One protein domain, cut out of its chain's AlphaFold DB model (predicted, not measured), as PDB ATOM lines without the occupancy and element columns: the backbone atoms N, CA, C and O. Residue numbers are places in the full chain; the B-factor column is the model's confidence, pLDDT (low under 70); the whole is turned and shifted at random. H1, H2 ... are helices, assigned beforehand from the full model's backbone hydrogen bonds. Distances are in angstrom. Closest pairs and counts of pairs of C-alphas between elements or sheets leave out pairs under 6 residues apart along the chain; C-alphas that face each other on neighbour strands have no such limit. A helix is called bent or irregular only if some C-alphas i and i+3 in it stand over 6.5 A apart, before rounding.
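Overview. This is residues 333 to 386 and 400 to 525 of the 759 residues of the protein "TLDc domain-containing protein" of Aphanomyces astaci (UniProt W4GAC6). This is a rounded cluster of crossed helices, with H6, H7 and H10 at its core, H1 across one end of the longest axis and H8 and H9 at the other. H4 and H5 fill the space between H1 and H6, the unnamed link 453 to 468 loops over the outside, and the last residues fold back beside H10. The printed part has 180 residues with ten named helices, H1 to H10 in chain order, and no named strand: all helix. It is compact, with a radius of gyration of the C-alphas of 15.5 A and spans of 44 by 36 by 28 A.

Arrangement. Start at H7, residues 436 to 452, the longest helix. Its residues 446 to 452 touch H10, residues 502 to 515, at a steep tilt of 56 degrees, the same way; the closest C-alphas are those of Ala 450 and Val 505, 5.7 A apart. H8, residues 469 to 480, touches H7 at 51 degrees, a steep tilt, opposite ways, closest at C-alphas 443 and 472, 5.4 A. H3, residues 368 to 371, only just touches H7, with 3 pairs of C-alphas within 8 A, closest at 370 and 445, 6.8 A. Look next at the hub, H6, residues 417 to 428, which touches H7, H10 and three more. These are H9, residues 488 to 498, closest at C-alphas 422 and 488, 4.8 A; H5, residues 402 to 413, closest at 412 and 420, 4.7 A; and H4, residues 373 to 383, closest at 380 and 427, 5.3 A. H2, residues 350 to 356, touches H4, closest at C-alphas 354 and 374, 4.4 A. H1, residues 333 to 348, touches residues 514 to 515 of H10 with its residues 335 to 342 alone, about perpendicular at 76 degrees, closest at C-alphas 338 and 515, 5.5 A. Every O i to N i+4 pair is within hydrogen-bond range in H1, H2, H4, H5 and H8, but 7 of 8 in H6, 12 of 13 in H7, 5 of 7 in H9 and 9 of 10 in H10; H3 is too short for one.

Along the chain. Find C-alpha 333 at (-21.626, 34.604, 20.353), where H1 begins its 22.3 A. H7 runs 24.6 A from C-alpha 436 at (8.118, 30.033, -6.784), and H10 19.9 A to C-alpha 515 at (-17.226, 38.142, 10.830). H9 is irregular, only just: C-alphas 493 and 496 are 6.53 A apart.

Size, cuts and confidence. The C-alphas farthest apart, of Ala 348 and Leu 481, are 46.3 A apart. Residues 387 to 399 are not printed; C-alphas 386 and 400 are 11.1 A apart across the cut. The links H2 to H3 and H7 to H8 are long, and residues 362 to 363 pair in parallel with 463 to 464. Residues 384 to 386, 454 to 462 and 518 have pLDDT under 70.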
ATOM      1  N   ASP A 333     -20.369  35.120  20.903       84.94
ATOM      2  CA  ASP A 333     -21.626  34.604  20.353       84.94
ATOM      3  C   ASP A 333     -22.023  35.303  19.034       84.94
ATOM      4  O   ASP A 333     -22.292  34.611  18.058       84.94
ATOM      5  N   GLU A 334     -21.919  36.638  18.932       87.88
ATOM      6  CA  GLU A 334     -22.171  37.382  17.675       87.88
ATOM      7  C   GLU A 334     -21.208  36.980  16.535       87.88
ATOM      8  O   GLU A 334     -21.588  36.904  15.361       87.88
ATOM      9  N   GLU A 335     -19.942  36.699  16.864       89.19
ATOM     10  CA  GLU A 335     -18.955  36.209  15.895       89.19
ATOM     11  C   GLU A 335     -19.273  34.774  15.450       89.19
ATOM     12  O   GLU A 335     -19.149  34.456  14.269       89.19
ATOM     13  N   PHE A 336     -19.716  33.907  16.362       89.38
ATOM     14  CA  PHE A 336     -20.058  32.521  16.043       89.38
ATOM     15  C   PHE A 336     -21.377  32.408  15.261       89.38
ATOM     16  O   PHE A 336     -21.445  31.636  14.305       89.38
ATOM     17  N   GLU A 337     -22.381  33.235  15.569       89.88
ATOM     18  CA  GLU A 337     -23.584  33.405  14.740       89.88
ATOM     19  C   GLU A 337     -23.225  33.867  13.318       89.88
ATOM     20  O   GLU A 337     -23.772  33.351  12.343       89.88
ATOM     21  N   SER A 338     -22.242  34.763  13.171       91.12
ATOM     22  CA  SER A 338     -21.743  35.196  11.855       91.12
ATOM     23  C   SER A 338     -21.112  34.040  11.059       91.12
ATOM     24  O   SER A 338     -21.356  33.907   9.858       91.12
ATOM     25  N   LEU A 339     -20.369  33.147  11.725       91.19
ATOM     26  CA  LEU A 339     -19.812  31.933  11.110       91.19
ATOM     27  C   LEU A 339     -20.903  30.909  10.739       91.19
ATOM     28  O   LEU A 339     -20.793  30.251   9.703       91.19
ATOM     29  N   GLN A 340     -21.971  30.789  11.534       89.38
ATOM     30  CA  GLN A 340     -23.135  29.953  11.208       89.38
ATOM     31  C   GLN A 340     -23.914  30.501  10.004       89.38
ATOM     32  O   GLN A 340     -24.256  29.742   9.095       89.38
ATOM     33  N   ALA A 341     -24.135  31.818   9.946       90.12
ATOM     34  CA  ALA A 341     -24.763  32.480   8.805       90.12
ATOM     35  C   ALA A 341     -23.955  32.276   7.510       90.12
ATOM     36  O   ALA A 341     -24.539  32.050   6.450       90.12
ATOM     37  N   LEU A 342     -22.622  32.273   7.597       90.62
ATOM     38  CA  LEU A 342     -21.744  31.999   6.458       90.62
ATOM     39  C   LEU A 342     -21.860  30.554   5.935       90.62
ATOM     40  O   LEU A 342     -21.799  30.331   4.726       90.62
ATOM     41  N   VAL A 343     -22.066  29.571   6.820       89.81
ATOM     42  CA  VAL A 343     -22.354  28.179   6.418       89.81
ATOM     43  C   VAL A 343     -23.703  28.094   5.704       89.81
ATOM     44  O   VAL A 343     -23.794  27.487   4.639       89.81
ATOM     45  N   ALA A 344     -24.733  28.747   6.248       87.94
ATOM     46  CA  ALA A 344     -26.057  28.786   5.631       87.94
ATOM     47  C   ALA A 344     -26.038  29.463   4.245       87.94
ATOM     48  O   ALA A 344     -26.701  28.989   3.326       87.94
ATOM     49  N   GLU A 345     -25.242  30.521   4.064       87.62
ATOM     50  CA  GLU A 345     -25.008  31.153   2.757       87.62
ATOM     51  C   GLU A 345     -24.336  30.186   1.769       87.62
ATOM     52  O   GLU A 345     -24.815  30.029   0.645       87.62
ATOM     53  N   ALA A 346     -23.285  29.478   2.198       87.69
ATOM     54  CA  ALA A 346     -22.586  28.493   1.369       87.69
ATOM     55  C   ALA A 346     -23.480  27.314   0.940       87.69
ATOM     56  O   ALA A 346     -23.309  26.792  -0.162       87.69
ATOM     57  N   HIS A 347     -24.430  26.900   1.789       87.75
ATOM     58  CA  HIS A 347     -25.425  25.861   1.480       87.75
ATOM     59  C   HIS A 347     -26.539  26.368   0.562       87.75
ATOM     60  O   HIS A 347     -26.961  25.645  -0.337       87.75
ATOM     61  N   ALA A 348     -27.014  27.597   0.773       89.19
ATOM     62  CA  ALA A 348     -28.091  28.185  -0.019       89.19
ATOM     63  C   ALA A 348     -27.634  28.578  -1.434       89.19
ATOM     64  O   ALA A 348     -28.375  28.378  -2.397       89.19
ATOM     65  N   ASN A 349     -26.428  29.139  -1.571       89.06
ATOM     66  CA  ASN A 349     -25.820  29.449  -2.862       89.06
ATOM     67  C   ASN A 349     -24.288  29.575  -2.752       89.06
ATOM     68  O   ASN A 349     -23.768  30.644  -2.419       89.06
ATOM     69  N   LYS A 350     -23.564  28.511  -3.136       89.81
ATOM     70  CA  LYS A 350     -22.089  28.482  -3.179       89.81
ATOM     71  C   LYS A 350     -21.498  29.723  -3.864       89.81
ATOM     72  O   LYS A 350     -20.533  30.282  -3.357       89.81
ATOM     73  N   ALA A 351     -22.095  30.207  -4.958       91.12
ATOM     74  CA  ALA A 351     -21.570  31.348  -5.712       91.12
ATOM     75  C   ALA A 351     -21.487  32.651  -4.893       91.12
ATOM     76  O   ALA A 351     -20.578  33.441  -5.125       91.12
ATOM     77  N   VAL A 352     -22.369  32.861  -3.906       90.25
ATOM     78  CA  VAL A 352     -22.322  34.050  -3.028       90.25
ATOM     79  C   VAL A 352     -21.137  33.968  -2.064       90.25
ATOM     80  O   VAL A 352     -20.427  34.953  -1.882       90.25
ATOM     81  N   PHE A 353     -20.853  32.782  -1.514       90.31
ATOM     82  CA  PHE A 353     -19.645  32.553  -0.714       90.31
ATOM     83  C   PHE A 353     -18.376  32.770  -1.558       90.31
ATOM     84  O   PHE A 353     -17.421  33.396  -1.099       90.31
ATOM     85  N   LEU A 354     -18.355  32.267  -2.797       93.06
ATOM     86  CA  LEU A 354     -17.207  32.401  -3.700       93.06
ATOM     87  C   LEU A 354     -16.940  33.864  -4.087       93.06
ATOM     88  O   LEU A 354     -15.786  34.286  -4.077       93.06
ATOM     89  N   ASP A 355     -17.991  34.639  -4.368       91.19
ATOM     90  CA  ASP A 355     -17.911  36.081  -4.632       91.19
ATOM     91  C   ASP A 355     -17.440  36.858  -3.392       91.19
ATOM     92  O   ASP A 355     -16.475  37.625  -3.469       91.19
ATOM     93  N   ARG A 356     -18.023  36.569  -2.216       91.00
ATOM     94  CA  ARG A 356     -17.605  37.125  -0.917       91.00
ATOM     95  C   ARG A 356     -16.101  36.953  -0.704       91.00
ATOM     96  O   ARG A 356     -15.434  37.925  -0.354       91.00
ATOM     97  N   PHE A 357     -15.564  35.752  -0.916       92.94
ATOM     98  CA  PHE A 357     -14.137  35.440  -0.748       92.94
ATOM     99  C   PHE A 357     -13.290  35.617  -2.022       92.94
ATOM    100  O   PHE A 357     -12.141  35.174  -2.063       92.94
ATOM    101  N   SER A 358     -13.804  36.295  -3.048       92.62
ATOM    102  CA  SER A 358     -12.986  36.732  -4.180       92.62
ATOM    103  C   SER A 358     -12.000  37.832  -3.761       92.62
ATOM    104  O   SER A 358     -12.187  38.528  -2.759       92.62
ATOM    105  N   LEU A 359     -10.955  38.035  -4.568       91.44
ATOM    106  CA  LEU A 359     -10.029  39.167  -4.429       91.44
ATOM    107  C   LEU A 359     -10.580  40.467  -5.066       91.44
ATOM    108  O   LEU A 359      -9.873  41.478  -5.125       91.44
ATOM    109  N   GLY A 360     -11.845  40.458  -5.504       84.19
ATOM    110  CA  GLY A 360     -12.469  41.484  -6.341       84.19
ATOM    111  C   GLY A 360     -12.168  41.303  -7.838       84.19
ATOM    112  O   GLY A 360     -11.397  40.420  -8.213       84.19
ATOM    113  N   PRO A 361     -12.765  42.129  -8.717       85.44
ATOM    114  CA  PRO A 361     -12.492  42.085 -10.153       85.44
ATOM    115  C   PRO A 361     -11.048  42.516 -10.452       85.44
ATOM    116  O   PRO A 361     -10.652  43.641 -10.138       85.44
ATOM    117  N   LEU A 362     -10.275  41.624 -11.076       89.31
ATOM    118  CA  LEU A 362      -8.860  41.824 -11.397       89.31
ATOM    119  C   LEU A 362      -8.686  42.177 -12.884       89.31
ATOM    120  O   LEU A 362      -9.067  41.401 -13.758       89.31
ATOM    121  N   HIS A 363      -8.104  43.340 -13.180       89.12
ATOM    122  CA  HIS A 363      -7.746  43.756 -14.540       89.12
ATOM    123  C   HIS A 363      -6.298  43.354 -14.858       89.12
ATOM    124  O   HIS A 363      -5.447  43.364 -13.974       89.12
ATOM    125  N   GLY A 364      -6.020  42.937 -16.097       84.31
ATOM    126  CA  GLY A 364      -4.699  42.424 -16.501       84.31
ATOM    127  C   GLY A 364      -4.349  41.017 -15.980       84.31
ATOM    128  O   GLY A 364      -3.307  40.473 -16.337       84.31
ATOM    129  N   SER A 365      -5.212  40.392 -15.169       86.88
ATOM    130  CA  SER A 365      -4.964  39.068 -14.582       86.88
ATOM    131  C   SER A 365      -5.198  37.916 -15.563       86.88
ATOM    132  O   SER A 365      -6.339  37.604 -15.908       86.88
ATOM    133  N   SER A 366      -4.126  37.209 -15.923       86.88
ATOM    134  CA  SER A 366      -4.188  35.891 -16.571       86.88
ATOM    135  C   SER A 366      -3.930  34.731 -15.596       86.88
ATOM    136  O   SER A 366      -3.510  33.661 -16.030       86.88
ATOM    137  N   ASP A 367      -4.083  34.950 -14.286       91.62
ATOM    138  CA  ASP A 367      -3.795  33.948 -13.256       91.62
ATOM    139  C   ASP A 367      -5.090  33.311 -12.730       91.62
ATOM    140  O   ASP A 367      -5.867  33.941 -12.008       91.62
ATOM    141  N   ASP A 368      -5.316  32.046 -13.085       91.56
ATOM    142  CA  ASP A 368      -6.520  31.299 -12.704       91.56
ATOM    143  C   ASP A 368      -6.664  31.120 -11.181       91.56
ATOM    144  O   ASP A 368      -7.783  31.056 -10.677       91.56
ATOM    145  N   VAL A 369      -5.561  31.074 -10.421       93.56
ATOM    146  CA  VAL A 369      -5.576  30.876  -8.959       93.56
ATOM    147  C   VAL A 369      -6.012  32.156  -8.246       93.56
ATOM    148  O   VAL A 369      -6.774  32.094  -7.281       93.56
ATOM    149  N   LEU A 370      -5.569  33.320  -8.731       93.94
ATOM    150  CA  LEU A 370      -6.007  34.626  -8.226       93.94
ATOM    151  C   LEU A 370      -7.430  34.968  -8.691       93.94
ATOM    152  O   LEU A 370      -8.231  35.464  -7.898       93.94
ATOM    153  N   ASN A 371      -7.773  34.654  -9.944       92.94
ATOM    154  CA  ASN A 371      -9.109  34.886 -10.499       92.94
ATOM    155  C   ASN A 371     -10.177  33.990  -9.839       92.94
ATOM    156  O   ASN A 371     -11.287  34.451  -9.582       92.94
ATOM    157  N   ALA A 372      -9.847  32.735  -9.509       93.75
ATOM    158  CA  ALA A 372     -10.745  31.785  -8.845       93.75
ATOM    159  C   ALA A 372     -10.494  31.646  -7.327       93.75
ATOM    160  O   ALA A 372     -10.873  30.635  -6.732       93.75
ATOM    161  N   PHE A 373      -9.876  32.641  -6.674       95.50
ATOM    162  CA  PHE A 373      -9.393  32.533  -5.285       95.50
ATOM    163  C   PHE A 373     -10.455  32.063  -4.270       95.50
ATOM    164  O   PHE A 373     -10.137  31.305  -3.353       95.50
ATOM    165  N   GLY A 374     -11.728  32.425  -4.472       93.69
ATOM    166  CA  GLY A 374     -12.845  31.944  -3.652       93.69
ATOM    167  C   GLY A 374     -13.015  30.417  -3.675       93.69
ATOM    168  O   GLY A 374     -13.262  29.823  -2.626       93.69
ATOM    169  N   GLU A 375     -12.824  29.758  -4.826       92.94
ATOM    170  CA  GLU A 375     -12.896  28.287  -4.950       92.94
ATOM    171  C   GLU A 375     -11.671  27.611  -4.325       92.94
ATOM    172  O   GLU A 375     -11.780  26.567  -3.672       92.94
ATOM    173  N   VAL A 376     -10.495  28.235  -4.458       93.50
ATOM    174  CA  VAL A 376      -9.252  27.776  -3.819       93.50
ATOM    175  C   VAL A 376      -9.396  27.821  -2.291       93.50
ATOM    176  O   VAL A 376      -9.036  26.863  -1.597       93.50
ATOM    177  N   LEU A 377     -10.000  28.891  -1.759       92.88
ATOM    178  CA  LEU A 377     -10.296  29.047  -0.335       92.88
ATOM    179  C   LEU A 377     -11.383  28.070   0.147       92.88
ATOM    180  O   LEU A 377     -11.175  27.415   1.169       92.88
ATOM    181  N   TYR A 378     -12.485  27.908  -0.597       91.50
ATOM    182  CA  TYR A 378     -13.542  26.921  -0.313       91.50
ATOM    183  C   TYR A 378     -12.945  25.512  -0.180       91.50
ATOM    184  O   TYR A 378     -13.093  24.843   0.845       91.50
ATOM    185  N   SER A 379     -12.145  25.119  -1.173       89.50
ATOM    186  CA  SER A 379     -11.406  23.854  -1.193       89.50
ATOM    187  C   SER A 379     -10.414  23.740  -0.028       89.50
ATOM    188  O   SER A 379     -10.180  22.655   0.505       89.50
ATOM    189  N   SER A 380      -9.797  24.846   0.404       88.75
ATOM    190  CA  SER A 380      -8.935  24.876   1.595       88.75
ATOM    191  C   SER A 380      -9.717  24.649   2.891       88.75
ATOM    192  O   SER A 380      -9.265  23.876   3.733       88.75
ATOM    193  N   PHE A 381     -10.892  25.263   3.054       87.12
ATOM    194  CA  PHE A 381     -11.734  25.078   4.243       87.12
ATOM    195  C   PHE A 381     -12.223  23.627   4.358       87.12
ATOM    196  O   PHE A 381     -12.183  23.069   5.452       87.12
ATOM    197  N   GLY A 382     -12.601  22.996   3.237       80.62
ATOM    198  CA  GLY A 382     -12.974  21.577   3.182       80.62
ATOM    199  C   GLY A 382     -11.858  20.658   3.697       80.62
ATOM    200  O   GLY A 382     -12.064  19.828   4.582       80.62
ATOM    201  N   ARG A 383     -10.627  20.871   3.218       78.75
ATOM    202  CA  ARG A 383      -9.450  20.083   3.628       78.75
ATOM    203  C   ARG A 383      -9.090  20.259   5.112       78.75
ATOM    204  O   ARG A 383      -8.657  19.299   5.743       78.75
ATOM    205  N   LEU A 384      -9.306  21.442   5.695       62.78
ATOM    206  CA  LEU A 384      -8.891  21.782   7.069       62.78
ATOM    207  C   LEU A 384      -9.646  21.049   8.203       62.78
ATOM    208  O   LEU A 384      -9.221  21.151   9.355       62.78
ATOM    209  N   ALA A 385     -10.726  20.309   7.923       49.62
ATOM    210  CA  ALA A 385     -11.436  19.516   8.941       49.62
ATOM    211  C   ALA A 385     -11.363  17.990   8.753       49.62
ATOM    212  O   ALA A 385     -11.775  17.263   9.659       49.62
ATOM    213  N   ALA A 386     -10.815  17.496   7.636       49.41
ATOM    214  CA  ALA A 386     -10.733  16.061   7.339       49.41
ATOM    215  C   ALA A 386      -9.845  15.267   8.328       49.41
ATOM    216  O   ALA A 386     -10.007  14.059   8.482       49.41
ATOM    217  N   LEU A 400     -19.252  22.717   2.819       84.38
ATOM    218  CA  LEU A 400     -18.646  23.187   4.069       84.38
ATOM    219  C   LEU A 400     -19.639  23.110   5.236       84.38
ATOM    220  O   LEU A 400     -20.741  23.638   5.154       84.38
ATOM    221  N   SER A 401     -19.235  22.520   6.361       86.06
ATOM    222  CA  SER A 401     -20.005  22.553   7.618       86.06
ATOM    223  C   SER A 401     -19.440  23.576   8.612       86.06
ATOM    224  O   SER A 401     -18.313  24.052   8.452       86.06
ATOM    225  N   ILE A 402     -20.175  23.871   9.693       84.44
ATOM    226  CA  ILE A 402     -19.710  24.776  10.762       84.44
ATOM    227  C   ILE A 402     -18.366  24.339  11.371       84.44
ATOM    228  O   ILE A 402     -17.554  25.188  11.725       84.44
ATOM    229  N   VAL A 403     -18.073  23.032  11.398       83.12
ATOM    230  CA  VAL A 403     -16.777  22.499  11.855       83.12
ATOM    231  C   VAL A 403     -15.628  22.950  10.945       83.12
ATOM    232  O   VAL A 403     -14.558  23.292  11.442       83.12
ATOM    233  N   HIS A 404     -15.851  23.002   9.628       85.88
ATOM    234  CA  HIS A 404     -14.869  23.483   8.653       85.88
ATOM    235  C   HIS A 404     -14.646  24.990   8.805       85.88
ATOM    236  O   HIS A 404     -13.517  25.447   8.987       85.88
ATOM    237  N   VAL A 405     -15.740  25.759   8.779       86.88
ATOM    238  CA  VAL A 405     -15.703  27.227   8.789       86.88
ATOM    239  C   VAL A 405     -15.145  27.767  10.106       86.88
ATOM    240  O   VAL A 405     -14.255  28.614  10.071       86.88
ATOM    241  N   ALA A 406     -15.572  27.250  11.262       85.06
ATOM    242  CA  ALA A 406     -15.073  27.714  12.558       85.06
ATOM    243  C   ALA A 406     -13.595  27.347  12.793       85.06
ATOM    244  O   ALA A 406     -12.829  28.197  13.255       85.06
ATOM    245  N   LYS A 407     -13.149  26.137  12.410       83.19
ATOM    246  CA  LYS A 407     -11.723  25.758  12.483       83.19
ATOM    247  C   LYS A 407     -10.855  26.634  11.575       83.19
ATOM    248  O   LYS A 407      -9.855  27.179  12.041       83.19
ATOM    249  N   ALA A 408     -11.249  26.821  10.314       85.75
ATOM    250  CA  ALA A 408     -10.515  27.665   9.370       85.75
ATOM    251  C   ALA A 408     -10.461  29.132   9.836       85.75
ATOM    252  O   ALA A 408      -9.387  29.736   9.861       85.75
ATOM    253  N   ALA A 409     -11.589  29.685  10.297       88.25
ATOM    254  CA  ALA A 409     -11.661  31.027  10.866       88.25
ATOM    255  C   ALA A 409     -10.743  31.182  12.094       88.25
ATOM    256  O   ALA A 409      -9.967  32.136  12.158       88.25
ATOM    257  N   ALA A 410     -10.760  30.236  13.041       85.25
ATOM    258  CA  ALA A 410      -9.899  30.277  14.226       85.25
ATOM    259  C   ALA A 410      -8.402  30.227  13.864       85.25
ATOM    260  O   ALA A 410      -7.602  30.990  14.420       85.25
ATOM    261  N   MET A 411      -8.026  29.388  12.891       82.88
ATOM    262  CA  MET A 411      -6.652  29.270  12.386       82.88
ATOM    263  C   MET A 411      -6.135  30.534  11.685       82.88
ATOM    264  O   MET A 411      -4.928  30.769  11.689       82.88
ATOM    265  N   CYS A 412      -7.019  31.360  11.118       87.25
ATOM    266  CA  CYS A 412      -6.623  32.582  10.414       87.25
ATOM    267  C   CYS A 412      -6.715  33.847  11.288       87.25
ATOM    268  O   CYS A 412      -5.813  34.680  11.243       87.25
ATOM    269  N   ILE A 413      -7.780  33.985  12.089       85.62
ATOM    270  CA  ILE A 413      -8.190  35.241  12.757       85.62
ATOM    271  C   ILE A 413      -7.755  35.308  14.233       85.62
ATOM    272  O   ILE A 413      -7.546  36.392  14.782       85.62
ATOM    273  N   ARG A 414      -7.662  34.157  14.912       78.12
ATOM    274  CA  ARG A 414      -7.468  34.060  16.375       78.12
ATOM    275  C   ARG A 414      -6.229  33.241  16.768       78.12
ATOM    276  O   ARG A 414      -6.118  32.786  17.903       78.12
ATOM    277  N   SER A 415      -5.290  33.071  15.837       76.44
ATOM    278  CA  SER A 415      -4.080  32.256  15.999       76.44
ATOM    279  C   SER A 415      -2.783  33.082  15.916       76.44
ATOM    280  O   SER A 415      -2.805  34.200  15.404       76.44
ATOM    281  N   PRO A 416      -1.636  32.560  16.406       78.62
ATOM    282  CA  PRO A 416      -0.334  33.215  16.255       78.62
ATOM    283  C   PRO A 416       0.086  33.377  14.789       78.62
ATOM    284  O   PRO A 416      -0.291  32.573  13.937       78.62
ATOM    285  N   SER A 417       0.959  34.351  14.516       81.56
ATOM    286  CA  SER A 417       1.447  34.692  13.170       81.56
ATOM    287  C   SER A 417       1.942  33.495  12.351       81.56
ATOM    288  O   SER A 417       1.618  33.385  11.174       81.56
ATOM    289  N   SER A 418       2.671  32.560  12.964       80.56
ATOM    290  CA  SER A 418       3.162  31.336  12.316       80.56
ATOM    291  C   SER A 418       2.045  30.365  11.907       80.56
ATOM    292  O   SER A 418       2.148  29.717  10.866       80.56
ATOM    293  N   SER A 419       0.957  30.290  12.678       84.56
ATOM    294  CA  SER A 419      -0.240  29.508  12.341       84.56
ATOM    295  C   SER A 419      -1.072  30.193  11.256       84.56
ATOM    296  O   SER A 419      -1.494  29.529  10.314       84.56
ATOM    297  N   THR A 420      -1.228  31.518  11.327       86.81
ATOM    298  CA  THR A 420      -1.884  32.324  10.286       86.81
ATOM    299  C   THR A 420      -1.138  32.227   8.948       86.81
ATOM    300  O   THR A 420      -1.763  32.014   7.913       86.81
ATOM    301  N   LEU A 421       0.202  32.281   8.953       90.12
ATOM    302  CA  LEU A 421       1.031  32.056   7.760       90.12
ATOM    303  C   LEU A 421       0.963  30.601   7.263       90.12
ATOM    304  O   LEU A 421       0.953  30.374   6.057       90.12
ATOM    305  N   ARG A 422       0.856  29.605   8.157       91.19
ATOM    306  CA  ARG A 422       0.606  28.205   7.763       91.19
ATOM    307  C   ARG A 422      -0.748  28.040   7.075       91.19
ATOM    308  O   ARG A 422      -0.816  27.325   6.082       91.19
ATOM    309  N   ALA A 423      -1.794  28.694   7.577       90.31
ATOM    310  CA  ALA A 423      -3.117  28.683   6.959       90.31
ATOM    311  C   ALA A 423      -3.110  29.386   5.590       90.31
ATOM    312  O   ALA A 423      -3.648  28.838   4.635       90.31
ATOM    313  N   LEU A 424      -2.416  30.525   5.460       94.19
ATOM    314  CA  LEU A 424      -2.213  31.217   4.182       94.19
ATOM    315  C   LEU A 424      -1.517  30.320   3.142       94.19
ATOM    316  O   LEU A 424      -1.983  30.207   2.012       94.19
ATOM    317  N   VAL A 425      -0.437  29.630   3.526       94.44
ATOM    318  CA  VAL A 425       0.272  28.675   2.651       94.44
ATOM    319  C   VAL A 425      -0.619  27.486   2.255       94.44
ATOM    320  O   VAL A 425      -0.550  27.034   1.112       94.44
ATOM    321  N   ALA A 426      -1.486  27.008   3.157       91.88
ATOM    322  CA  ALA A 426      -2.394  25.882   2.907       91.88
ATOM    323  C   ALA A 426      -3.430  26.143   1.798       91.88
ATOM    324  O   ALA A 426      -3.883  25.191   1.161       91.88
ATOM    325  N   ILE A 427      -3.772  27.413   1.543       93.50
ATOM    326  CA  ILE A 427      -4.654  27.815   0.437       93.50
ATOM    327  C   ILE A 427      -4.002  27.431  -0.895       93.50
ATOM    328  O   ILE A 427      -4.585  26.682  -1.681       93.50
ATOM    329  N   PHE A 428      -2.764  27.888  -1.111       94.62
ATOM    330  CA  PHE A 428      -2.023  27.695  -2.360       94.62
ATOM    331  C   PHE A 428      -1.480  26.274  -2.532       94.62
ATOM    332  O   PHE A 428      -1.393  25.804  -3.666       94.62
ATOM    333  N   SER A 429      -1.112  25.579  -1.446       92.88
ATOM    334  CA  SER A 429      -0.602  24.204  -1.520       92.88
ATOM    335  C   SER A 429      -0.961  23.356  -0.290       92.88
ATOM    336  O   SER A 429      -0.502  23.653   0.818       92.88
ATOM    337  N   PRO A 430      -1.704  22.241  -0.454       86.50
ATOM    338  CA  PRO A 430      -2.053  21.354   0.656       86.50
ATOM    339  C   PRO A 430      -0.862  20.541   1.183       86.50
ATOM    340  O   PRO A 430      -0.915  20.070   2.315       86.50
ATOM    341  N   SER A 431       0.222  20.386   0.408       88.94
ATOM    342  CA  SER A 431       1.467  19.768   0.896       88.94
ATOM    343  C   SER A 431       2.254  20.681   1.840       88.94
ATOM    344  O   SER A 431       3.183  20.219   2.500       88.94
ATOM    345  N   LEU A 432       1.885  21.968   1.913       91.19
ATOM    346  CA  LEU A 432       2.598  23.019   2.641       91.19
ATOM    347  C   LEU A 432       4.038  23.254   2.150       91.19
ATOM    348  O   LEU A 432       4.870  23.789   2.882       91.19
ATOM    349  N   GLU A 433       4.304  22.915   0.891       93.62
ATOM    350  CA  GLU A 433       5.464  23.374   0.131       93.62
ATOM    351  C   GLU A 433       4.958  24.077  -1.140       93.62
ATOM    352  O   GLU A 433       4.076  23.558  -1.833       93.62
ATOM    353  N   LEU A 434       5.446  25.294  -1.395       95.19
ATOM    354  CA  LEU A 434       5.067  26.123  -2.543       95.19
ATOM    355  C   LEU A 434       6.131  26.051  -3.644       95.19
ATOM    356  O   LEU A 434       7.329  26.006  -3.369       95.19
ATOM    357  N   SER A 435       5.695  26.147  -4.897       96.25
ATOM    358  CA  SER A 435       6.554  26.576  -6.005       96.25
ATOM    359  C   SER A 435       6.840  28.090  -5.943       96.25
ATOM    360  O   SER A 435       6.072  28.832  -5.321       96.25
ATOM    361  N   PRO A 436       7.881  28.593  -6.636       95.19
ATOM    362  CA  PRO A 436       8.118  30.033  -6.784       95.19
ATOM    363  C   PRO A 436       6.904  30.795  -7.342       95.19
ATOM    364  O   PRO A 436       6.581  31.879  -6.860       95.19
ATOM    365  N   THR A 437       6.165  30.196  -8.282       95.62
ATOM    366  CA  THR A 437       4.915  30.758  -8.824       95.62
ATOM    367  C   THR A 437       3.843  30.903  -7.742       95.62
ATOM    368  O   THR A 437       3.245  31.966  -7.615       95.62
ATOM    369  N   GLN A 438       3.642  29.882  -6.904       96.56
ATOM    370  CA  GLN A 438       2.688  29.954  -5.787       96.56
ATOM    371  C   GLN A 438       3.126  30.939  -4.691       96.56
ATOM    372  O   GLN A 438       2.276  31.514  -4.018       96.56
ATOM    373  N   LEU A 439       4.429  31.175  -4.512       96.94
ATOM    374  CA  LEU A 439       4.927  32.221  -3.613       96.94
ATOM    375  C   LEU A 439       4.639  33.627  -4.155       96.94
ATOM    376  O   LEU A 439       4.209  34.498  -3.401       96.94
ATOM    377  N   HIS A 440       4.825  33.837  -5.460       96.62
ATOM    378  CA  HIS A 440       4.413  35.070  -6.124       96.62
ATOM    379  C   HIS A 440       2.895  35.287  -5.992       96.62
ATOM    380  O   HIS A 440       2.473  36.344  -5.526       96.62
ATOM    381  N   GLN A 441       2.079  34.265  -6.282       96.94
ATOM    382  CA  GLN A 441       0.622  34.290  -6.075       96.94
ATOM    383  C   GLN A 441       0.242  34.606  -4.616       96.94
ATOM    384  O   GLN A 441      -0.680  35.383  -4.385       96.94
ATOM    385  N   LEU A 442       0.971  34.074  -3.628       97.69
ATOM    386  CA  LEU A 442       0.751  34.369  -2.209       97.69
ATOM    387  C   LEU A 442       0.987  35.851  -1.887       97.69
ATOM    388  O   LEU A 442       0.153  36.456  -1.209       97.69
ATOM    389  N   PHE A 443       2.070  36.458  -2.381       97.50
ATOM    390  CA  PHE A 443       2.311  37.894  -2.192       97.50
ATOM    391  C   PHE A 443       1.288  38.756  -2.948       97.50
ATOM    392  O   PHE A 443       0.738  39.687  -2.360       97.50
ATOM    393  N   MET A 444       0.950  38.398  -4.191       96.56
ATOM    394  CA  MET A 444      -0.100  39.062  -4.977       96.56
ATOM    395  C   MET A 444      -1.450  39.049  -4.255       96.56
ATOM    396  O   MET A 444      -2.065  40.098  -4.072       96.56
ATOM    397  N   ALA A 445      -1.889  37.886  -3.767       96.50
ATOM    398  CA  ALA A 445      -3.114  37.773  -2.985       96.50
ATOM    399  C   ALA A 445      -3.046  38.602  -1.697       96.50
ATOM    400  O   ALA A 445      -4.031  39.242  -1.347       96.50
ATOM    401  N   CYS A 446      -1.900  38.660  -1.008       96.62
ATOM    402  CA  CYS A 446      -1.753  39.516   0.173       96.62
ATOM    403  C   CYS A 446      -1.967  40.999  -0.151       96.62
ATOM    404  O   CYS A 446      -2.690  41.669   0.581       96.62
ATOM    405  N   PHE A 447      -1.426  41.511  -1.257       95.44
ATOM    406  CA  PHE A 447      -1.683  42.895  -1.668       95.44
ATOM    407  C   PHE A 447      -3.147  43.129  -2.069       95.44
ATOM    408  O   PHE A 447      -3.769  44.094  -1.625       95.44
ATOM    409  N   LEU A 448      -3.745  42.205  -2.822       93.75
ATOM    410  CA  LEU A 448      -5.149  42.298  -3.228       93.75
ATOM    411  C   LEU A 448      -6.121  42.195  -2.033       93.75
ATOM    412  O   LEU A 448      -7.169  42.847  -2.050       93.75
ATOM    413  N   MET A 449      -5.763  41.437  -0.990       93.56
ATOM    414  CA  MET A 449      -6.467  41.379   0.298       93.56
ATOM    415  C   MET A 449      -6.278  42.660   1.123       93.56
ATOM    416  O   MET A 449      -7.231  43.104   1.760       93.56
ATOM    417  N   ALA A 450      -5.092  43.280   1.104       91.88
ATOM    418  CA  ALA A 450      -4.816  44.522   1.828       91.88
ATOM    419  C   ALA A 450      -5.762  45.658   1.400       91.88
ATOM    420  O   ALA A 450      -6.401  46.265   2.262       91.88
ATOM    421  N   GLU A 451      -5.942  45.875   0.091       86.62
ATOM    422  CA  GLU A 451      -6.920  46.841  -0.446       86.62
ATOM    423  C   GLU A 451      -8.349  46.583   0.052       86.62
ATOM    424  O   GLU A 451      -9.087  47.502   0.413       86.62
ATOM    425  N   ASP A 452      -8.731  45.309   0.109       81.31
ATOM    426  CA  ASP A 452     -10.087  44.855   0.417       81.31
ATOM    427  C   ASP A 452     -10.434  44.945   1.920       81.31
ATOM    428  O   ASP A 452     -11.597  44.849   2.303       81.31
ATOM    429  N   THR A 453      -9.442  45.179   2.792       70.00
ATOM    430  CA  THR A 453      -9.657  45.390   4.242       70.00
ATOM    431  C   THR A 453     -10.087  46.808   4.626       70.00
ATOM    432  O   THR A 453     -10.300  47.070   5.809       70.00
ATOM    433  N   ASN A 454     -10.200  47.746   3.678       65.38
ATOM    434  CA  ASN A 454     -10.395  49.162   3.989       65.38
ATOM    435  C   ASN A 454     -11.889  49.579   3.980       65.38
ATOM    436  O   ASN A 454     -12.429  49.849   2.907       65.38
ATOM    437  N   PRO A 455     -12.564  49.746   5.141       49.22
ATOM    438  CA  PRO A 455     -14.007  50.026   5.208       49.22
ATOM    439  C   PRO A 455     -14.400  51.450   4.770       49.22
ATOM    440  O   PRO A 455     -15.575  51.805   4.825       49.22
ATOM    441  N   SER A 456     -13.431  52.289   4.379       48.72
ATOM    442  CA  SER A 456     -13.655  53.665   3.904       48.72
ATOM    443  C   SER A 456     -13.639  53.805   2.378       48.72
ATOM    444  O   SER A 456     -13.812  54.908   1.859       48.72
ATOM    445  N   SER A 457     -13.377  52.723   1.639       46.84
ATOM    446  CA  SER A 457     -13.372  52.765   0.180       46.84
ATOM    447  C   SER A 457     -14.794  52.974  -0.365       46.84
ATOM    448  O   SER A 457     -15.756  52.316   0.026       46.84
ATOM    449  N   ARG A 458     -14.932  53.884  -1.342       40.75
ATOM    450  CA  ARG A 458     -15.941  53.678  -2.394       40.75
ATOM    451  C   ARG A 458     -15.634  52.332  -3.064       40.75
ATOM    452  O   ARG A 458     -14.450  51.995  -3.117       40.75
ATOM    453  N   PRO A 459     -16.624  51.611  -3.627       46.06
ATOM    454  CA  PRO A 459     -16.333  50.437  -4.447       46.06
ATOM    455  C   PRO A 459     -15.295  50.824  -5.505       46.06
ATOM    456  O   PRO A 459     -15.548  51.695  -6.341       46.06
ATOM    457  N   MET A 460     -14.095  50.256  -5.385       52.66
ATOM    458  CA  MET A 460     -13.002  50.541  -6.305       52.66
ATOM    459  C   MET A 460     -13.350  49.967  -7.678       52.66
ATOM    460  O   MET A 460     -14.113  49.005  -7.792       52.66
ATOM    461  N   GLY A 461     -12.780  50.564  -8.725       58.47
ATOM    462  CA  GLY A 461     -12.738  49.911 -10.029       58.47
ATOM    463  C   GLY A 461     -11.970  48.589  -9.950       58.47
ATOM    464  O   GLY A 461     -11.391  48.246  -8.916       58.47
ATOM    465  N   SER A 462     -11.945  47.847 -11.054       67.62
ATOM    466  CA  SER A 462     -11.121  46.642 -11.156       67.62
ATOM    467  C   SER A 462      -9.670  46.939 -10.780       67.62
ATOM    468  O   SER A 462      -9.075  47.860 -11.342       67.62
ATOM    469  N   LYS A 463      -9.112  46.166  -9.844       83.75
ATOM    470  CA  LYS A 463      -7.724  46.317  -9.388       83.75
ATOM    471  C   LYS A 463      -6.809  45.946 -10.554       83.75
ATOM    472  O   LYS A 463      -6.922  44.824 -11.051       83.75
ATOM    473  N   ASP A 464      -5.945  46.851 -11.006       89.62
ATOM    474  CA  ASP A 464      -4.993  46.513 -12.064       89.62
ATOM    475  C   ASP A 464      -3.828  45.717 -11.474       89.62
ATOM    476  O   ASP A 464      -3.070  46.202 -10.635       89.62
ATOM    477  N   VAL A 465      -3.707  44.460 -11.888       90.50
ATOM    478  CA  VAL A 465      -2.727  43.518 -11.344       90.50
ATOM    479  C   VAL A 465      -1.287  43.978 -11.611       90.50
ATOM    480  O   VAL A 465      -0.398  43.684 -10.805       90.50
ATOM    481  N   HIS A 466      -1.051  44.778 -12.657       92.06
ATOM    482  CA  HIS A 466       0.275  45.290 -13.001       92.06
ATOM    483  C   HIS A 466       0.862  46.255 -11.952       92.06
ATOM    484  O   HIS A 466       2.085  46.358 -11.867       92.06
ATOM    485  N   GLU A 467       0.046  46.889 -11.099       92.06
ATOM    486  CA  GLU A 467       0.522  47.726  -9.978       92.06
ATOM    487  C   GLU A 467       1.171  46.916  -8.836       92.06
ATOM    488  O   GLU A 467       1.817  47.489  -7.957       92.06
ATOM    489  N   TYR A 468       0.992  45.590  -8.827       93.94
ATOM    490  CA  TYR A 468       1.422  44.698  -7.741       93.94
ATOM    491  C   TYR A 468       2.460  43.665  -8.207       93.94
ATOM    492  O   TYR A 468       3.341  43.283  -7.431       93.94
ATOM    493  N   THR A 469       2.403  43.233  -9.476       94.56
ATOM    494  CA  THR A 469       3.294  42.197 -10.032       94.56
ATOM    495  C   THR A 469       4.793  42.467  -9.819       94.56
ATOM    496  O   THR A 469       5.476  41.539  -9.377       94.56
ATOM    497  N   PRO A 470       5.344  43.678 -10.068       94.50
ATOM    498  CA  PRO A 470       6.788  43.903  -9.969       94.50
ATOM    499  C   PRO A 470       7.326  43.673  -8.552       94.50
ATOM    500  O   PRO A 470       8.297  42.941  -8.366       94.50
ATOM    501  N   VAL A 471       6.660  44.232  -7.536       95.25
ATOM    502  CA  VAL A 471       7.092  44.095  -6.140       95.25
ATOM    503  C   VAL A 471       6.794  42.706  -5.569       95.25
ATOM    504  O   VAL A 471       7.595  42.187  -4.795       95.25
ATOM    505  N   ALA A 472       5.709  42.046  -5.989       96.06
ATOM    506  CA  ALA A 472       5.427  40.667  -5.586       96.06
ATOM    507  C   ALA A 472       6.458  39.675  -6.147       96.06
ATOM    508  O   ALA A 472       6.832  38.723  -5.462       96.06
ATOM    509  N   ALA A 473       6.946  39.896  -7.373       95.88
ATOM    510  CA  ALA A 473       8.077  39.151  -7.927       95.88
ATOM    511  C   ALA A 473       9.364  39.463  -7.147       95.88
ATOM    512  O   ALA A 473      10.006  38.551  -6.632       95.88
ATOM    513  N   ALA A 474       9.672  40.746  -6.935       95.00
ATOM    514  CA  ALA A 474      10.854  41.174  -6.189       95.00
ATOM    515  C   ALA A 474      10.891  40.640  -4.737       95.00
ATOM    516  O   ALA A 474      11.968  40.318  -4.235       95.00
ATOM    517  N   MET A 475       9.737  40.497  -4.069       95.38
ATOM    518  CA  MET A 475       9.614  39.857  -2.751       95.38
ATOM    519  C   MET A 475       9.742  38.327  -2.810       95.38
ATOM    520  O   MET A 475      10.367  37.743  -1.923       95.38
ATOM    521  N   ALA A 476       9.208  37.669  -3.845       95.81
ATOM    522  CA  ALA A 476       9.403  36.232  -4.057       95.81
ATOM    523  C   ALA A 476      10.881  35.890  -4.321       95.81
ATOM    524  O   ALA A 476      11.390  34.903  -3.787       95.81
ATOM    525  N   ASP A 477      11.600  36.722  -5.070       94.50
ATOM    526  CA  ASP A 477      13.042  36.579  -5.293       94.50
ATOM    527  C   ASP A 477      13.839  36.863  -4.011       94.50
ATOM    528  O   ASP A 477      14.709  36.077  -3.628       94.50
ATOM    529  N   ALA A 478      13.494  37.928  -3.276       92.62
ATOM    530  CA  ALA A 478      14.106  38.242  -1.982       92.62
ATOM    531  C   ALA A 478      13.913  37.124  -0.940       92.62
ATOM    532  O   ALA A 478      14.810  36.870  -0.132       92.62
ATOM    533  N   PHE A 479      12.781  36.416  -0.968       94.00
ATOM    534  CA  PHE A 479      12.573  35.210  -0.167       94.00
ATOM    535  C   PHE A 479      13.472  34.051  -0.625       94.00
ATOM    536  O   PHE A 479      14.121  33.409   0.201       94.00
ATOM    537  N   GLN A 480      13.552  33.789  -1.934       92.00
ATOM    538  CA  GLN A 480      14.341  32.679  -2.486       92.00
ATOM    539  C   GLN A 480      15.853  32.833  -2.242       92.00
ATOM    540  O   GLN A 480      16.547  31.831  -2.072       92.00
ATOM    541  N   LEU A 481      16.358  34.066  -2.105       88.88
ATOM    542  CA  LEU A 481      17.725  34.337  -1.628       88.88
ATOM    543  C   LEU A 481      17.987  33.849  -0.187       88.88
ATOM    544  O   LEU A 481      19.143  33.637   0.180       88.88
ATOM    545  N   HIS A 482      16.942  33.662   0.627       83.69
ATOM    546  CA  HIS A 482      17.035  33.161   2.003       83.69
ATOM    547  C   HIS A 482      16.747  31.657   2.123       83.69
ATOM    548  O   HIS A 482      17.289  31.006   3.020       83.69
ATOM    549  N   SER A 483      15.892  31.083   1.267       88.12
ATOM    550  CA  SER A 483      15.618  29.643   1.279       88.12
ATOM    551  C   SER A 483      15.094  29.102  -0.051       88.12
ATOM    552  O   SER A 483      14.165  29.651  -0.635       88.12
ATOM    553  N   SER A 484      15.621  27.944  -0.461       86.19
ATOM    554  CA  SER A 484      15.117  27.161  -1.595       86.19
ATOM    555  C   SER A 484      13.844  26.361  -1.285       86.19
ATOM    556  O   SER A 484      13.197  25.884  -2.211       86.19
ATOM    557  N   HIS A 485      13.490  26.186  -0.006       88.06
ATOM    558  CA  HIS A 485      12.290  25.462   0.422       88.06
ATOM    559  C   HIS A 485      11.239  26.450   0.916       88.06
ATOM    560  O   HIS A 485      11.395  27.067   1.974       88.06
ATOM    561  N   ILE A 486      10.152  26.602   0.163       91.50
ATOM    562  CA  ILE A 486       9.109  27.588   0.442       91.50
ATOM    563  C   ILE A 486       8.009  26.912   1.271       91.50
ATOM    564  O   ILE A 486       7.130  26.243   0.740       91.50
ATOM    565  N   THR A 487       8.079  27.057   2.596       93.19
ATOM    566  CA  THR A 487       7.254  26.320   3.573       93.19
ATOM    567  C   THR A 487       6.750  27.256   4.678       93.19
ATOM    568  O   THR A 487       7.338  28.323   4.881       93.19
ATOM    569  N   PRO A 488       5.733  26.884   5.483       88.44
ATOM    570  CA  PRO A 488       5.273  27.707   6.601       88.44
ATOM    571  C   PRO A 488       6.369  28.069   7.608       88.44
ATOM    572  O   PRO A 488       6.337  29.159   8.167       88.44
ATOM    573  N   SER A 489       7.346  27.185   7.843       85.81
ATOM    574  CA  SER A 489       8.453  27.453   8.769       85.81
ATOM    575  C   SER A 489       9.491  28.414   8.197       85.81
ATOM    576  O   SER A 489       9.992  29.253   8.939       85.81
ATOM    577  N   THR A 490       9.797  28.339   6.899       91.62
ATOM    578  CA  THR A 490      10.719  29.291   6.259       91.62
ATOM    579  C   THR A 490      10.046  30.650   6.036       91.62
ATOM    580  O   THR A 490      10.658  31.676   6.324       91.62
ATOM    581  N   LEU A 491       8.754  30.682   5.686       88.25
ATOM    582  CA  LEU A 491       7.956  31.916   5.631       88.25
ATOM    583  C   LEU A 491       7.817  32.582   7.008       88.25
ATOM    584  O   LEU A 491       8.028  33.787   7.122       88.25
ATOM    585  N   ALA A 492       7.547  31.819   8.072       86.56
ATOM    586  CA  ALA A 492       7.481  32.352   9.436       86.56
ATOM    587  C   ALA A 492       8.849  32.772  10.014       86.56
ATOM    588  O   ALA A 492       8.878  33.533  10.980       86.56
ATOM    589  N   ALA A 493       9.968  32.313   9.442       85.69
ATOM    590  CA  ALA A 493      11.312  32.780   9.793       85.69
ATOM    591  C   ALA A 493      11.713  34.059   9.032       85.69
ATOM    592  O   ALA A 493      12.401  34.908   9.594       85.69
ATOM    593  N   TRP A 494      11.271  34.211   7.780       89.62
ATOM    594  CA  TRP A 494      11.576  35.364   6.923       89.62
ATOM    595  C   TRP A 494      10.664  36.572   7.182       89.62
ATOM    596  O   TRP A 494      11.137  37.706   7.266       89.62
ATOM    597  N   ALA A 495       9.356  36.343   7.352       88.50
ATOM    598  CA  ALA A 495       8.378  37.419   7.494       88.50
ATOM    599  C   ALA A 495       8.685  38.397   8.650       88.50
ATOM    600  O   ALA A 495       8.601  39.596   8.405       88.50
ATOM    601  N   PRO A 496       9.116  37.981   9.863       83.50
ATOM    602  CA  PRO A 496       9.403  38.914  10.959       83.50
ATOM    603  C   PRO A 496      10.474  39.977  10.669       83.50
ATOM    604  O   PRO A 496      10.510  40.980  11.375       83.50
ATOM    605  N   THR A 497      11.339  39.773   9.666       81.94
ATOM    606  CA  THR A 497      12.414  40.712   9.290       81.94
ATOM    607  C   THR A 497      12.208  41.410   7.946       81.94
ATOM    608  O   THR A 497      12.931  42.362   7.673       81.94
ATOM    609  N   HIS A 498      11.248  40.969   7.123       87.69
ATOM    610  CA  HIS A 498      11.025  41.487   5.760       87.69
ATOM    611  C   HIS A 498       9.582  41.916   5.458       87.69
ATOM    612  O   HIS A 498       9.350  42.620   4.478       87.69
ATOM    613  N   ALA A 499       8.609  41.444   6.240       92.38
ATOM    614  CA  ALA A 499       7.190  41.769   6.120       92.38
ATOM    615  C   ALA A 499       6.438  41.366   7.415       92.38
ATOM    616  O   ALA A 499       5.554  40.502   7.371       92.38
ATOM    617  N   PRO A 500       6.793  41.912   8.597       89.75
ATOM    618  CA  PRO A 500       6.298  41.425   9.890       89.75
ATOM    619  C   PRO A 500       4.766  41.424   9.998       89.75
ATOM    620  O   PRO A 500       4.196  40.569  10.680       89.75
ATOM    621  N   LEU A 501       4.091  42.329   9.286       93.44
ATOM    622  CA  LEU A 501       2.637  42.505   9.307       93.44
ATOM    623  C   LEU A 501       1.914  41.755   8.165       93.44
ATOM    624  O   LEU A 501       0.690  41.798   8.094       93.44
ATOM    625  N   LEU A 502       2.624  40.975   7.335       94.81
ATOM    626  CA  LEU A 502       2.039  40.114   6.284       94.81
ATOM    627  C   LEU A 502       0.912  39.214   6.822       94.81
ATOM    628  O   LEU A 502      -0.136  39.053   6.201       94.81
ATOM    629  N   HIS A 503       1.109  38.659   8.019       92.94
ATOM    630  CA  HIS A 503       0.114  37.819   8.678       92.94
ATOM    631  C   HIS A 503      -1.118  38.609   9.159       92.94
ATOM    632  O   HIS A 503      -2.215  38.051   9.191       92.94
ATOM    633  N   THR A 504      -0.974  39.896   9.517       92.62
ATOM    634  CA  THR A 504      -2.110  40.711   9.974       92.62
ATOM    635  C   THR A 504      -2.986  41.168   8.814       92.62
ATOM    636  O   THR A 504      -4.187  41.315   9.025       92.62
ATOM    637  N   VAL A 505      -2.445  41.291   7.595       94.56
ATOM    638  CA  VAL A 505      -3.235  41.478   6.361       94.56
ATOM    639  C   VAL A 505      -4.229  40.328   6.193       94.56
ATOM    640  O   VAL A 505      -5.441  40.545   6.222       94.56
ATOM    641  N   PHE A 506      -3.727  39.091   6.103       94.38
ATOM    642  CA  PHE A 506      -4.563  37.903   5.909       94.38
ATOM    643  C   PHE A 506      -5.552  37.698   7.067       94.38
ATOM    644  O   PHE A 506      -6.737  37.477   6.825       94.38
ATOM    645  N   ALA A 507      -5.114  37.858   8.323       92.81
ATOM    646  CA  ALA A 507      -6.006  37.773   9.481       92.81
ATOM    647  C   ALA A 507      -7.128  38.829   9.454       92.81
ATOM    648  O   ALA A 507      -8.259  38.531   9.837       92.81
ATOM    649  N   SER A 508      -6.841  40.050   8.988       92.12
ATOM    650  CA  SER A 508      -7.825  41.140   8.903       92.12
ATOM    651  C   SER A 508      -8.820  40.930   7.771       92.12
ATOM    652  O   SER A 508     -10.012  41.144   7.973       92.12
ATOM    653  N   TRP A 509      -8.353  40.457   6.615       93.44
ATOM    654  CA  TRP A 509      -9.217  40.100   5.493       93.44
ATOM    655  C   TRP A 509     -10.154  38.950   5.865       93.44
ATOM    656  O   TRP A 509     -11.371  39.080   5.760       93.44
ATOM    657  N   MET A 510      -9.608  37.875   6.436       92.94
ATOM    658  CA  MET A 510     -10.397  36.753   6.951       92.94
ATOM    659  C   MET A 510     -11.388  37.194   8.034       92.94
ATOM    660  O   MET A 510     -12.536  36.758   8.017       92.94
ATOM    661  N   SER A 511     -10.992  38.098   8.940       91.94
ATOM    662  CA  SER A 511     -11.903  38.690   9.929       91.94
ATOM    663  C   SER A 511     -13.064  39.412   9.249       91.94
ATOM    664  O   SER A 511     -14.221  39.120   9.539       91.94
ATOM    665  N   PHE A 512     -12.773  40.304   8.301       90.56
ATOM    666  CA  PHE A 512     -13.779  41.087   7.590       90.56
ATOM    667  C   PHE A 512     -14.757  40.212   6.786       90.56
ATOM    668  O   PHE A 512     -15.965  40.444   6.834       90.56
ATOM    669  N   LYS A 513     -14.272  39.170   6.098       90.88
ATOM    670  CA  LYS A 513     -15.118  38.272   5.291       90.88
ATOM    671  C   LYS A 513     -15.946  37.290   6.131       90.88
ATOM    672  O   LYS A 513     -17.121  37.077   5.822       90.88
ATOM    673  N   CYS A 514     -15.362  36.714   7.188       91.19
ATOM    674  CA  CYS A 514     -16.030  35.736   8.054       91.19
ATOM    675  C   CYS A 514     -16.967  36.369   9.094       91.19
ATOM    676  O   CYS A 514     -18.015  35.807   9.388       91.19
ATOM    677  N   LEU A 515     -16.574  37.509   9.670       89.69
ATOM    678  CA  LEU A 515     -17.226  38.142  10.830       89.69
ATOM    679  C   LEU A 515     -17.844  39.512  10.488       89.69
ATOM    680  O   LEU A 515     -18.425  40.184  11.340       89.69
ATOM    681  N   GLY A 516     -17.714  39.948   9.234       82.81
ATOM    682  CA  GLY A 516     -18.346  41.149   8.702       82.81
ATOM    683  C   GLY A 516     -17.697  42.483   9.116       82.81
ATOM    684  O   GLY A 516     -16.675  42.520   9.815       82.81
ATOM    685  N   PRO A 517     -18.316  43.614   8.711       70.06
ATOM    686  CA  PRO A 517     -17.738  44.958   8.848       70.06
ATOM    687  C   PRO A 517     -17.590  45.485  10.279       70.06
ATOM    688  O   PRO A 517     -16.958  46.517  10.482       70.06
ATOM    689  N   ARG A 518     -18.186  44.815  11.276       66.69
ATOM    690  CA  ARG A 518     -18.028  45.164  12.699       66.69
ATOM    691  C   ARG A 518     -16.762  44.571  13.319       66.69
ATOM    692  O   ARG A 518     -16.395  44.953  14.429       66.69
ATOM    693  N   SER A 519     -16.115  43.621  12.644       73.88
ATOM    694  CA  SER A 519     -14.955  42.929  13.194       73.88
ATOM    695  C   SER A 519     -13.707  43.819  13.216       73.88
ATOM    696  O   SER A 519     -13.474  44.648  12.336       73.88
ATOM    697  N   LYS A 520     -12.893  43.668  14.266       70.56
ATOM    698  CA  LYS A 520     -11.707  44.501  14.478       70.56
ATOM    699  C   LYS A 520     -10.549  44.043  13.587       70.56
ATOM    700  O   LYS A 520      -9.831  43.105  13.938       70.56
ATOM    701  N   VAL A 521     -10.335  44.751  12.479       77.94
ATOM    702  CA  VAL A 521      -9.135  44.598  11.644       77.94
ATOM    703  C   VAL A 521      -7.855  44.933  12.431       77.94
ATOM    704  O   VAL A 521      -7.845  45.802  13.304       77.94
ATOM    705  N   SER A 522      -6.779  44.205  12.127       83.88
ATOM    706  CA  SER A 522      -5.427  44.335  12.707       83.88
ATOM    707  C   SER A 522      -4.390  44.849  11.691       83.88
ATOM    708  O   SER A 522      -3.189  44.855  11.964       83.88
ATOM    709  N   TYR A 523      -4.857  45.227  10.504       91.44
ATOM    710  CA  TYR A 523      -4.112  45.826   9.408       91.44
ATOM    711  C   TYR A 523      -5.008  46.880   8.752       91.44
ATOM    712  O   TYR A 523      -6.213  46.657   8.624       91.44
ATOM    713  N   VAL A 524      -4.426  48.001   8.328       89.06
ATOM    714  CA  VAL A 524      -5.091  49.007   7.489       89.06
ATOM    715  C   VAL A 524      -4.145  49.396   6.355       89.06
ATOM    716  O   VAL A 524      -3.006  49.787   6.609       89.06
ATOM    717  N   ALA A 525      -4.610  49.303   5.108       90.44
ATOM    718  CA  ALA A 525      -3.835  49.759   3.957       90.44
ATOM    719  C   ALA A 525      -3.664  51.292   3.997       90.44
ATOM    720  O   ALA A 525      -4.664  51.995   4.195       90.44
TER     721      ALA A 525